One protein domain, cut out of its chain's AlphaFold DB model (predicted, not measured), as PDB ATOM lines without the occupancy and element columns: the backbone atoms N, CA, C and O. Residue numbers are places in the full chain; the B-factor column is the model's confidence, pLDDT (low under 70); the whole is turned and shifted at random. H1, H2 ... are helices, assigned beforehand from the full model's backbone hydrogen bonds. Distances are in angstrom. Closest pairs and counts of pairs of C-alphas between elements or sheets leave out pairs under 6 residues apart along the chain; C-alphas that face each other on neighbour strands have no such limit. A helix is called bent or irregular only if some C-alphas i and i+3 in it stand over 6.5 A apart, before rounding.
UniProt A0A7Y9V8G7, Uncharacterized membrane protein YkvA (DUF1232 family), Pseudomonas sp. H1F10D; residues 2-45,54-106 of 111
ATOM      1  N   GLY A   2      48.939 111.987  58.091       69.31
ATOM      2  CA  GLY A   2      50.319 111.460  57.991       69.31
ATOM      3  C   GLY A   2      50.957 110.978  59.305       69.31
ATOM      4  O   GLY A   2      51.590 109.928  59.316       69.31
ATOM      5  N   LYS A   3      50.725 111.702  60.408       75.69
ATOM      6  CA  LYS A   3      51.386 111.464  61.703       75.69
ATOM      7  C   LYS A   3      51.119 110.062  62.270       75.69
ATOM      8  O   LYS A   3      52.052 109.323  62.528       75.69
ATOM      9  N   VAL A   4      49.852 109.641  62.300       73.69
ATOM     10  CA  VAL A   4      49.445 108.310  62.798       73.69
ATOM     11  C   VAL A   4      50.117 107.166  62.029       73.69
ATOM     12  O   VAL A   4      50.538 106.180  62.620       73.69
ATOM     13  N   LYS A   5      50.255 107.291  60.703       74.75
ATOM     14  CA  LYS A   5      50.923 106.274  59.875       74.75
ATOM     15  C   LYS A   5      52.423 106.198  60.170       74.75
ATOM     16  O   LYS A   5      53.017 105.126  60.079       74.75
ATOM     17  N   GLU A   6      53.037 107.335  60.473       81.25
ATOM     18  CA  GLU A   6      54.448 107.427  60.834       81.25
ATOM     19  C   GLU A   6      54.702 106.849  62.230       81.25
ATOM     20  O   GLU A   6      55.615 106.043  62.399       81.25
ATOM     21  N   ASP A   7      53.828 107.167  63.184       78.62
ATOM     22  CA  ASP A   7      53.863 106.628  64.543       78.62
ATOM     23  C   ASP A   7      53.650 105.109  64.531       78.62
ATOM     24  O   ASP A   7      54.392 104.376  65.181       78.62
ATOM     25  N   LEU A   8      52.733 104.602  63.698       78.44
ATOM     26  CA  LEU A   8      52.523 103.162  63.523       78.44
ATOM     27  C   LEU A   8      53.767 102.454  62.965       78.44
ATOM     28  O   LEU A   8      54.129 101.373  63.427       78.44
ATOM     29  N   ARG A   9      54.454 103.065  61.990       82.06
ATOM     30  CA  ARG A   9      55.721 102.531  61.462       82.06
ATOM     31  C   ARG A   9      56.823 102.536  62.517       82.06
ATOM     32  O   ARG A   9      57.607 101.593  62.570       82.06
ATOM     33  N   LEU A  10      56.890 103.570  63.354       84.69
ATOM     34  CA  LEU A  10      57.857 103.630  64.449       84.69
ATOM     35  C   LEU A  10      57.563 102.603  65.533       84.69
ATOM     36  O   LEU A  10      58.497 101.960  65.995       84.69
ATOM     37  N   LEU A  11      56.295 102.401  65.882       80.50
ATOM     38  CA  LEU A  11      55.872 101.340  66.793       80.50
ATOM     39  C   LEU A  11      56.261  99.963  66.247       80.50
ATOM     40  O   LEU A  11      56.831  99.155  66.971       80.50
ATOM     41  N   GLN A  12      56.034  99.714  64.954       82.69
ATOM     42  CA  GLN A  12      56.457  98.468  64.314       82.69
ATOM     43  C   GLN A  12      57.980  98.271  64.389       82.69
ATOM     44  O   GLN A  12      58.442  97.198  64.777       82.69
ATOM     45  N   ALA A  13      58.762  99.302  64.055       85.19
ATOM     46  CA  ALA A  13      60.222  99.253  64.128       85.19
ATOM     47  C   ALA A  13      60.728  99.064  65.569       85.19
ATOM     48  O   ALA A  13      61.666  98.300  65.791       85.19
ATOM     49  N   LEU A  14      60.083  99.707  66.547       84.75
ATOM     50  CA  LEU A  14      60.366  99.541  67.972       84.75
ATOM     51  C   LEU A  14      60.130  98.093  68.410       84.75
ATOM     52  O   LEU A  14      61.002  97.503  69.043       84.75
ATOM     53  N   CYS A  15      58.995  97.495  68.036       81.31
ATOM     54  CA  CYS A  15      58.682  96.101  68.354       81.31
ATOM     55  C   CYS A  15      59.705  95.128  67.752       81.31
ATOM     56  O   CYS A  15      60.166  94.220  68.445       81.31
ATOM     57  N   LEU A  16      60.102  95.332  66.490       82.56
ATOM     58  CA  LEU A  16      61.130  94.515  65.834       82.56
ATOM     59  C   LEU A  16      62.492  94.655  66.527       82.56
ATOM     60  O   LEU A  16      63.131  93.649  66.833       82.56
ATOM     61  N   ALA A  17      62.916  95.884  66.832       84.50
ATOM     62  CA  ALA A  17      64.172  96.144  67.530       84.50
ATOM     63  C   ALA A  17      64.179  95.567  68.957       84.50
ATOM     64  O   ALA A  17      65.197  95.037  69.405       84.50
ATOM     65  N   TYR A  18      63.043  95.621  69.657       83.19
ATOM     66  CA  TYR A  18      62.879  95.036  70.986       83.19
ATOM     67  C   TYR A  18      62.955  93.510  70.956       83.19
ATOM     68  O   TYR A  18      63.695  92.910  71.744       83.19
ATOM     69  N   TRP A  19      62.244  92.879  70.016       79.69
ATOM     70  CA  TRP A  19      62.256  91.428  69.858       79.69
ATOM     71  C   TRP A  19      63.661  90.928  69.510       79.69
ATOM     72  O   TRP A  19      64.183  90.057  70.203       79.69
ATOM     73  N   ARG A  20      64.331  91.547  68.533       79.75
ATOM     74  CA  ARG A  20      65.715  91.206  68.157       79.75
ATOM     75  C   ARG A  20      66.739  91.481  69.270       79.75
ATOM     76  O   ARG A  20      67.873  91.031  69.177       79.75
ATOM     77  N   GLY A  21      66.357  92.196  70.331       82.06
ATOM     78  CA  GLY A  21      67.239  92.552  71.446       82.06
ATOM     79  C   GLY A  21      68.141  93.759  71.174       82.06
ATOM     80  O   GLY A  21      68.906  94.149  72.048       82.06
ATOM     81  N   GLU A  22      68.010  94.386  70.007       82.94
ATOM     82  CA  GLU A  22      68.788  95.551  69.566       82.94
ATOM     83  C   GLU A  22      68.421  96.832  70.324       82.94
ATOM     84  O   GLU A  22      69.250  97.733  70.472       82.94
ATOM     85  N   TYR A  23      67.182  96.917  70.821       83.25
ATOM     86  CA  TYR A  23      66.705  98.032  71.632       83.25
ATOM     87  C   TYR A  23      65.922  97.540  72.852       83.25
ATOM     88  O   TYR A  23      64.790  97.080  72.748       83.25
ATOM     89  N   ARG A  24      66.523  97.655  74.040       81.81
ATOM     90  CA  ARG A  24      65.909  97.289  75.335       81.81
ATOM     91  C   ARG A  24      65.690  98.492  76.255       81.81
ATOM     92  O   ARG A  24      65.212  98.321  77.370       81.81
ATOM     93  N   ALA A  25      66.033  99.694  75.794       82.25
ATOM     94  CA  ALA A  25      65.900 100.942  76.542       82.25
ATOM     95  C   ALA A  25      64.451 101.455  76.509       82.25
ATOM     96  O   ALA A  25      64.183 102.558  76.045       82.25
ATOM     97  N   ILE A  26      63.526 100.607  76.962       79.19
ATOM     98  CA  ILE A  26      62.121 100.934  77.191       79.19
ATOM     99  C   ILE A  26      61.860 100.886  78.695       79.19
ATOM    100  O   ILE A  26      62.337  99.975  79.379       79.19
ATOM    101  N   SER A  27      61.126 101.852  79.241       81.88
ATOM    102  CA  SER A  27      60.777 101.801  80.661       81.88
ATOM    103  C   SER A  27      59.830 100.630  80.951       81.88
ATOM    104  O   SER A  27      58.979 100.267  80.136       81.88
ATOM    105  N   SER A  28      59.924 100.044  82.147       74.56
ATOM    106  CA  SER A  28      59.045  98.938  82.559       74.56
ATOM    107  C   SER A  28      57.563  99.327  82.550       74.56
ATOM    108  O   SER A  28      56.707  98.495  82.263       74.56
ATOM    109  N   LYS A  29      57.258 100.605  82.818       74.69
ATOM    110  CA  LYS A  29      55.899 101.157  82.766       74.69
ATOM    111  C   LYS A  29      55.368 101.202  81.334       74.69
ATOM    112  O   LYS A  29      54.233 100.794  81.090       74.69
ATOM    113  N   SER A  30      56.186 101.644  80.385       75.81
ATOM    114  CA  SER A  30      55.804 101.658  78.977       75.81
ATOM    115  C   SER A  30      55.717 100.256  78.395       75.81
ATOM    116  O   SER A  30      54.771  99.973  77.674       75.81
ATOM    117  N   LEU A  31      56.617  99.345  78.778       73.00
ATOM    118  CA  LEU A  31      56.523  97.933  78.408       73.00
ATOM    119  C   LEU A  31      55.208  97.313  78.900       73.00
ATOM    120  O   LEU A  31      54.510  96.678  78.117       73.00
ATOM    121  N   LEU A  32      54.834  97.545  80.163       76.44
ATOM    122  CA  LEU A  32      53.546  97.109  80.707       76.44
ATOM    123  C   LEU A  32      52.367  97.700  79.920       76.44
ATOM    124  O   LEU A  32      51.383  97.010  79.685       76.44
ATOM    125  N   SER A  33      52.484  98.951  79.473       71.94
ATOM    126  CA  SER A  33      51.454  99.636  78.684       71.94
ATOM    127  C   SER A  33      51.335  99.057  77.272       71.94
ATOM    128  O   SER A  33      50.223  98.809  76.816       71.94
ATOM    129  N   VAL A  34      52.459  98.755  76.606       72.75
ATOM    130  CA  VAL A  34      52.477  98.012  75.333       72.75
ATOM    131  C   VAL A  34      51.842  96.638  75.518       72.75
ATOM    132  O   VAL A  34      50.998  96.256  74.718       72.75
ATOM    133  N   VAL A  35      52.209  95.905  76.571       69.50
ATOM    134  CA  VAL A  35      51.646  94.577  76.862       69.50
ATOM    135  C   VAL A  35      50.144  94.667  77.121       69.50
ATOM    136  O   VAL A  35      49.407  93.867  76.561       69.50
ATOM    137  N   ALA A  36      49.676  95.649  77.894       70.25
ATOM    138  CA  ALA A  36      48.253  95.876  78.136       70.25
ATOM    139  C   ALA A  36      47.497  96.226  76.841       70.25
ATOM    140  O   ALA A  36      46.457  95.636  76.561       70.25
ATOM    141  N   GLY A  37      48.049  97.118  76.010       69.81
ATOM    142  CA  GLY A  37      47.466  97.483  74.716       69.81
ATOM    143  C   GLY A  37      47.457  96.332  73.702       69.81
ATOM    144  O   GLY A  37      46.479  96.149  72.984       69.81
ATOM    145  N   LEU A  38      48.516  95.516  73.658       66.94
ATOM    146  CA  LEU A  38      48.576  94.320  72.811       66.94
ATOM    147  C   LEU A  38      47.640  93.222  73.317       66.94
ATOM    148  O   LEU A  38      46.974  92.589  72.511       66.94
ATOM    149  N   MET A  39      47.550  93.006  74.630       64.69
ATOM    150  CA  MET A  39      46.614  92.051  75.234       64.69
ATOM    151  C   MET A  39      45.163  92.420  74.909       64.69
ATOM    152  O   MET A  39      44.383  91.543  74.550       64.69
ATOM    153  N   TYR A  40      44.850  93.717  74.931       62.66
ATOM    154  CA  TYR A  40      43.573  94.259  74.477       62.66
ATOM    155  C   TYR A  40      43.340  94.035  72.962       62.66
ATOM    156  O   TYR A  40      42.230  93.724  72.546       62.66
ATOM    157  N   PHE A  41      44.386  94.103  72.125       58.53
ATOM    158  CA  PHE A  41      44.283  93.832  70.681       58.53
ATOM    159  C   PHE A  41      44.180  92.331  70.328       58.53
ATOM    160  O   PHE A  41      43.546  91.978  69.336       58.53
ATOM    161  N   LEU A  42      44.810  91.443  71.110       58.28
ATOM    162  CA  LEU A  42      44.824  89.991  70.874       58.28
ATOM    163  C   LEU A  42      43.579  89.257  71.400       58.28
ATOM    164  O   LEU A  42      43.312  88.149  70.941       58.28
ATOM    165  N   SER A  43      42.810  89.846  72.316       48.59
ATOM    166  CA  SER A  43      41.512  89.309  72.737       48.59
ATOM    167  C   SER A  43      40.481  90.434  72.818       48.59
ATOM    168  O   SER A  43      40.352  91.066  73.865       48.59
ATOM    169  N   PRO A  44      39.723  90.698  71.742       48.44
ATOM    170  CA  PRO A  44      38.723  91.756  71.774       48.44
ATOM    171  C   PRO A  44      37.457  91.398  72.584       48.44
ATOM    172  O   PRO A  44      36.544  92.216  72.614       48.44
ATOM    173  N   VAL A  45      37.337  90.209  73.214       55.03
ATOM    174  CA  VAL A  45      36.053  89.741  73.801       55.03
ATOM    175  C   VAL A  45      36.153  88.837  75.058       55.03
ATOM    176  O   VAL A  45      35.233  88.847  75.869       55.03
ATOM    177  N   VAL A  54      26.665 100.178  77.502       57.97
ATOM    178  CA  VAL A  54      26.920 101.606  77.174       57.97
ATOM    179  C   VAL A  54      28.386 102.054  77.349       57.97
ATOM    180  O   VAL A  54      28.765 103.104  76.841       57.97
ATOM    181  N   PHE A  55      29.252 101.274  78.007       56.72
ATOM    182  CA  PHE A  55      30.618 101.724  78.345       56.72
ATOM    183  C   PHE A  55      31.707 101.409  77.302       56.72
ATOM    184  O   PHE A  55      32.788 101.982  77.392       56.72
ATOM    185  N   GLY A  56      31.443 100.557  76.305       53.97
ATOM    186  CA  GLY A  56      32.494 100.042  75.409       53.97
ATOM    187  C   GLY A  56      33.182 101.090  74.522       53.97
ATOM    188  O   GLY A  56      34.393 101.075  74.381       53.97
ATOM    189  N   MET A  57      32.455 102.066  73.965       55.41
ATOM    190  CA  MET A  57      33.028 102.939  72.919       55.41
ATOM    191  C   MET A  57      34.003 104.016  73.431       55.41
ATOM    192  O   MET A  57      34.844 104.497  72.673       55.41
ATOM    193  N   LEU A  58      33.868 104.447  74.690       60.28
ATOM    194  CA  LEU A  58      34.744 105.473  75.277       60.28
ATOM    195  C   LEU A  58      36.032 104.870  75.841       60.28
ATOM    196  O   LEU A  58      37.067 105.538  75.820       60.28
ATOM    197  N   ASP A  59      35.969 103.625  76.311       66.06
ATOM    198  CA  ASP A  59      37.109 102.926  76.900       66.06
ATOM    199  C   ASP A  59      38.188 102.634  75.847       66.06
ATOM    200  O   ASP A  59      39.356 102.949  76.053       66.06
ATOM    201  N   ASP A  60      37.791 102.205  74.648       66.12
ATOM    202  CA  ASP A  60      38.705 101.918  73.534       66.12
ATOM    203  C   ASP A  60      39.548 103.144  73.129       66.12
ATOM    204  O   ASP A  60      40.761 103.065  72.907       66.12
ATOM    205  N   ILE A  61      38.912 104.321  73.068       70.62
ATOM    206  CA  ILE A  61      39.581 105.588  72.742       70.62
ATOM    207  C   ILE A  61      40.454 106.049  73.912       70.62
ATOM    208  O   ILE A  61      41.553 106.557  73.685       70.62
ATOM    209  N   ALA A  62      39.993 105.879  75.152       72.50
ATOM    210  CA  ALA A  62      40.745 106.254  76.345       72.50
ATOM    211  C   ALA A  62      42.009 105.399  76.510       72.50
ATOM    212  O   ALA A  62      43.082 105.949  76.760       72.50
ATOM    213  N   VAL A  63      41.909 104.085  76.298       71.50
ATOM    214  CA  VAL A  63      43.037 103.147  76.305       71.50
ATOM    215  C   VAL A  63      44.014 103.490  75.186       71.50
ATOM    216  O   VAL A  63      45.210 103.611  75.445       71.50
ATOM    217  N   LEU A  64      43.529 103.734  73.964       71.12
ATOM    218  CA  LEU A  64      44.385 104.137  72.849       71.12
ATOM    219  C   LEU A  64      45.085 105.478  73.116       71.12
ATOM    220  O   LEU A  64      46.281 105.613  72.861       71.12
ATOM    221  N   ALA A  65      44.373 106.470  73.649       75.31
ATOM    222  CA  ALA A  65      44.935 107.778  73.980       75.31
ATOM    223  C   ALA A  65      45.959 107.689  75.121       75.31
ATOM    224  O   ALA A  65      47.022 108.310  75.052       75.31
ATOM    225  N   TRP A  66      45.670 106.896  76.154       75.06
ATOM    226  CA  TRP A  66      46.591 106.628  77.254       75.06
ATOM    227  C   TRP A  66      47.837 105.878  76.779       75.06
ATOM    228  O   TRP A  66      48.950 106.233  77.173       75.06
ATOM    229  N   LEU A  67      47.672 104.903  75.886       75.75
ATOM    230  CA  LEU A  67      48.766 104.170  75.264       75.75
ATOM    231  C   LEU A  67      49.647 105.113  74.440       75.75
ATOM    232  O   LEU A  67      50.852 105.156  74.656       75.75
ATOM    233  N   MET A  68      49.053 105.929  73.564       74.88
ATOM    234  CA  MET A  68      49.791 106.916  72.765       74.88
ATOM    235  C   MET A  68      50.549 107.908  73.647       74.88
ATOM    236  O   MET A  68      51.716 108.177  73.391       74.88
ATOM    237  N   LYS A  69      49.929 108.397  74.727       78.62
ATOM    238  CA  LYS A  69      50.587 109.295  75.684       78.62
ATOM    239  C   LYS A  69      51.737 108.615  76.427       78.62
ATOM    240  O   LYS A  69      52.761 109.240  76.666       78.62
ATOM    241  N   THR A  70      51.567 107.354  76.813       75.75
ATOM    242  CA  THR A  70      52.596 106.609  77.552       75.75
ATOM    243  C   THR A  70      53.771 106.230  76.654       75.75
ATOM    244  O   THR A  70      54.906 106.166  77.115       75.75
ATOM    245  N   LEU A  71      53.511 106.014  75.365       79.69
ATOM    246  CA  LEU A  71      54.534 105.682  74.379       79.69
ATOM    247  C   LEU A  71      55.184 106.903  73.733       79.69
ATOM    248  O   LEU A  71      56.196 106.721  73.075       79.69
ATOM    249  N   ASP A  72      54.670 108.120  73.913       83.25
ATOM    250  CA  ASP A  72      55.214 109.325  73.267       83.25
ATOM    251  C   ASP A  72      56.694 109.561  73.624       83.25
ATOM    252  O   ASP A  72      57.541 109.738  72.741       83.25
ATOM    253  N   ASP A  73      57.032 109.448  74.911       82.19
ATOM    254  CA  ASP A  73      58.410 109.583  75.402       82.19
ATOM    255  C   ASP A  73      59.308 108.440  74.897       82.19
ATOM    256  O   ASP A  73      60.449 108.662  74.484       82.19
ATOM    257  N   GLU A  74      58.786 107.212  74.858       84.00
ATOM    258  CA  GLU A  74      59.522 106.035  74.375       84.00
ATOM    259  C   GLU A  74      59.753 106.074  72.869       84.00
ATOM    260  O   GLU A  74      60.832 105.740  72.389       84.00
ATOM    261  N   LEU A  75      58.750 106.503  72.104       84.25
ATOM    262  CA  LEU A  75      58.841 106.695  70.663       84.25
ATOM    263  C   LEU A  75      59.818 107.814  70.338       84.25
ATOM    264  O   LEU A  75      60.569 107.699  69.368       84.25
ATOM    265  N   SER A  76      59.861 108.862  71.158       86.12
ATOM    266  CA  SER A  76      60.848 109.934  71.046       86.12
ATOM    267  C   SER A  76      62.265 109.425  71.328       86.12
ATOM    268  O   SER A  76      63.175 109.665  70.530       86.12
ATOM    269  N   ALA A  77      62.454 108.651  72.401       86.38
ATOM    270  CA  ALA A  77      63.731 108.018  72.733       86.38
ATOM    271  C   ALA A  77      64.184 107.027  71.647       86.38
ATOM    272  O   ALA A  77      65.333 107.066  71.197       86.38
ATOM    273  N   PHE A  78      63.265 106.201  71.149       87.25
ATOM    274  CA  PHE A  78      63.513 105.268  70.061       87.25
ATOM    275  C   PHE A  78      63.856 105.993  68.759       87.25
ATOM    276  O   PHE A  78      64.818 105.623  68.089       87.25
ATOM    277  N   ARG A  79      63.140 107.073  68.414       88.50
ATOM    278  CA  ARG A  79      63.440 107.911  67.241       88.50
ATOM    279  C   ARG A  79      64.851 108.498  67.345       88.50
ATOM    280  O   ARG A  79      65.585 108.485  66.356       88.50
ATOM    281  N   ALA A  80      65.261 108.944  68.533       89.25
ATOM    282  CA  ALA A  80      66.614 109.435  68.780       89.25
ATOM    283  C   ALA A  80      67.678 108.326  68.670       89.25
ATOM    284  O   ALA A  80      68.726 108.545  68.063       89.25
ATOM    285  N   TRP A  81      67.419 107.129  69.207       90.50
ATOM    286  CA  TRP A  81      68.310 105.972  69.058       90.50
ATOM    287  C   TRP A  81      68.457 105.550  67.595       90.50
ATOM    288  O   TRP A  81      69.576 105.334  67.127       90.50
ATOM    289  N   ARG A  82      67.338 105.496  66.866       88.56
ATOM    290  CA  ARG A  82      67.260 105.145  65.446       88.56
ATOM    291  C   ARG A  82      68.072 106.117  64.598       88.56
ATOM    292  O   ARG A  82      68.869 105.684  63.777       88.56
ATOM    293  N   GLY A  83      67.942 107.421  64.856       88.81
ATOM    294  CA  GLY A  83      68.705 108.467  64.165       88.81
ATOM    295  C   GLY A  83      70.221 108.414  64.394       88.81
ATOM    296  O   GLY A  83      70.968 109.031  63.641       88.81
ATOM    297  N   ARG A  84      70.690 107.673  65.406       88.94
ATOM    298  CA  ARG A  84      72.122 107.440  65.673       88.94
ATOM    299  C   ARG A  84      72.657 106.156  65.032       88.94
ATOM    300  O   ARG A  84      73.867 105.940  65.053       88.94
ATOM    301  N   GLN A  85      71.790 105.290  64.506       87.94
ATOM    302  CA  GLN A  85      72.217 104.059  63.845       87.94
ATOM    303  C   GLN A  85      72.653 104.342  62.405       87.94
ATOM    304  O   GLN A  85      72.144 105.246  61.742       87.94
ATOM    305  N   ARG A  86      73.578 103.524  61.897       88.19
ATOM    306  CA  ARG A  86      73.949 103.572  60.481       88.19
ATOM    307  C   ARG A  86      72.818 103.011  59.604       88.19
ATOM    308  O   ARG A  86      72.138 102.079  60.049       88.19
ATOM    309  N   PRO A  87      72.635 103.511  58.367       84.12
ATOM    310  CA  PRO A  87      71.585 103.042  57.461       84.12
ATOM    311  C   PRO A  87      71.603 101.524  57.242       84.12
ATOM    312  O   PRO A  87      70.548 100.898  57.201       84.12
ATOM    313  N   GLU A  88      72.789 100.915  57.174       83.94
ATOM    314  CA  GLU A  88      72.957  99.472  56.965       83.94
ATOM    315  C   GLU A  88      72.450  98.668  58.166       83.94
ATOM    316  O   GLU A  88      71.808  97.632  58.005       83.94
ATOM    317  N   LYS A  89      72.688  99.174  59.383       83.12
ATOM    318  CA  LYS A  89      72.184  98.546  60.606       83.12
ATOM    319  C   LYS A  89      70.665  98.663  60.690       83.12
ATOM    320  O   LYS A  89      70.001  97.683  61.005       83.12
ATOM    321  N   LEU A  90      70.100  99.827  60.366       83.94
ATOM    322  CA  LEU A  90      68.644 100.008  60.337       83.94
ATOM    323  C   LEU A  90      67.976  99.085  59.318       83.94
ATOM    324  O   LEU A  90      66.958  98.478  59.634       83.94
ATOM    325  N   ALA A  91      68.575  98.925  58.137       83.00
ATOM    326  CA  ALA A  91      68.072  98.013  57.116       83.00
ATOM    327  C   ALA A  91      68.024  96.556  57.602       83.00
ATOM    328  O   ALA A  91      67.110  95.832  57.227       83.00
ATOM    329  N   LEU A  92      68.963  96.134  58.457       79.31
ATOM    330  CA  LEU A  92      68.949  94.803  59.067       79.31
ATOM    331  C   LEU A  92      67.883  94.685  60.167       79.31
ATOM    332  O   LEU A  92      67.120  93.723  60.189       79.31
ATOM    333  N   VAL A  93      67.818  95.669  61.068       77.75
ATOM    334  CA  VAL A  93      66.922  95.643  62.237       77.75
ATOM    335  C   VAL A  93      65.451  95.769  61.833       77.75
ATOM    336  O   VAL A  93      64.595  95.076  62.382       77.75
ATOM    337  N   GLU A  94      65.155  96.635  60.863       81.69
ATOM    338  CA  GLU A  94      63.792  96.960  60.424       81.69
ATOM    339  C   GLU A  94      63.295  96.084  59.273       81.69
ATOM    340  O   GLU A  94      62.141  96.209  58.857       81.69
ATOM    341  N   ARG A  95      64.135  95.188  58.745       79.75
ATOM    342  CA  ARG A  95      63.690  94.221  57.747       79.75
ATOM    343  C   ARG A  95      62.601  93.348  58.360       79.75
ATOM    344  O   ARG A  95      62.867  92.545  59.261       79.75
ATOM    345  N   LEU A  96      61.383  93.481  57.831       70.94
ATOM    346  CA  LEU A  96      60.340  92.501  58.088       70.94
ATOM    347  C   LEU A  96      60.826  91.140  57.569       70.94
ATOM    348  O   LEU A  96      61.229  91.047  56.402       70.94
ATOM    349  N   PRO A  97      60.800  90.090  58.401       68.38
ATOM    350  CA  PRO A  97      61.071  88.745  57.927       68.38
ATOM    351  C   PRO A  97      59.992  88.322  56.929       68.38
ATOM    352  O   PRO A  97      58.833  88.726  57.034       68.38
ATOM    353  N   ALA A  98      60.377  87.507  55.949       71.56
ATOM    354  CA  ALA A  98      59.452  87.026  54.927       71.56
ATOM    355  C   ALA A  98      58.444  86.017  55.500       71.56
ATOM    356  O   ALA A  98      57.362  85.848  54.941       71.56
ATOM    357  N   THR A  99      58.790  85.359  56.613       75.75
ATOM    358  CA  THR A  99      57.930  84.388  57.293       75.75
ATOM    359  C   THR A  99      57.987  84.530  58.822       75.75
ATOM    360  O   THR A  99      59.008  84.957  59.367       75.75
ATOM    361  N   PRO A 100      56.923  84.134  59.547       68.31
ATOM    362  CA  PRO A 100      56.929  84.088  61.011       68.31
ATOM    363  C   PRO A 100      58.034  83.193  61.589       68.31
ATOM    364  O   PRO A 100      58.599  83.507  62.631       68.31
ATOM    365  N   GLU A 101      58.390  82.105  60.899       74.69
ATOM    366  CA  GLU A 101      59.463  81.203  61.336       74.69
ATOM    367  C   GLU A 101      60.832  81.890  61.352       74.69
ATOM    368  O   GLU A 101      61.602  81.712  62.291       74.69
ATOM    369  N   GLN A 102      61.120  82.744  60.366       69.06
ATOM    370  CA  GLN A 102      62.354  83.534  60.350       69.06
ATOM    371  C   GLN A 102      62.435  84.485  61.547       69.06
ATOM    372  O   GLN A 102      63.510  84.681  62.098       69.06
ATOM    373  N   LEU A 103      61.304  85.024  61.999       69.25
ATOM    374  CA  LEU A 103      61.254  85.905  63.164       69.25
ATOM    375  C   LEU A 103      61.572  85.164  64.475       69.25
ATOM    376  O   LEU A 103      62.159  85.739  65.388       69.25
ATOM    377  N   LEU A 104      61.224  83.874  64.549       73.62
ATOM    378  CA  LEU A 104      61.572  82.994  65.667       73.62
ATOM    379  C   LEU A 104      63.051  82.581  65.630       73.62
ATOM    380  O   LEU A 104      63.695  82.535  66.677       73.62
ATOM    381  N   LEU A 105      63.593  82.313  64.437       73.56
ATOM    382  CA  LEU A 105      64.994  81.922  64.232       73.56
ATOM    383  C   LEU A 105      65.975  83.085  64.436       73.56
ATOM    384  O   LEU A 105      67.059  82.891  64.979       73.56
ATOM    385  N   GLU A 106      65.586  84.295  64.037       70.56
ATOM    386  CA  GLU A 106      66.350  85.535  64.234       70.56
ATOM    387  C   GLU A 106      66.062  86.207  65.589       70.56
ATOM    388  O   GLU A 106      66.453  87.357  65.819       70.56
TER     389      GLU A 106
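Overview. This is residues 2 to 45 and 54 to 106 of the 111 residues of the protein "Uncharacterized membrane protein YkvA (DUF1232 family)" of Pseudomonas sp. H1F10D (UniProt A0A7Y9V8G7). H2 packs on one arm of a long bent helix, H3; H1 crosses the other. H5 touches no helix. It is all helix: 97 printed residues with five named helices, spanning 50 by 30 by 29 A, only just compact, radius of gyration of the C-alphas 14.8 A.

Arrangement. H3, residues 56 to 83, one helix by hydrogen bonds, is bent: C-alphas 70 and 73, ending H3a and beginning H3b, are 6.9 A apart. H2, residues 28 to 42, touches H3a, closest C-alphas Ser 30 and Thr 70, 6.1 A. H1, residues 2 to 19, touches H3b with residues 7 to 14 alone, at 78 degrees, closest C-alphas Leu 14 and Phe 78, 6.9 A. Every O i to N i+4 pair is within hydrogen-bond range but in H3a, 9 of 11.

Along the chain. H1 runs 26.2 A from C-alpha 2 (50.319, 111.460, 57.991). H4 is residues 87 to 93; H5, 100 to 105, ends at (64.994, 81.922, 64.232).

Size, cuts and confidence. The cut from C-alpha 45 to 54 spans 15.3 A; 22 residues have pLDDT under 70.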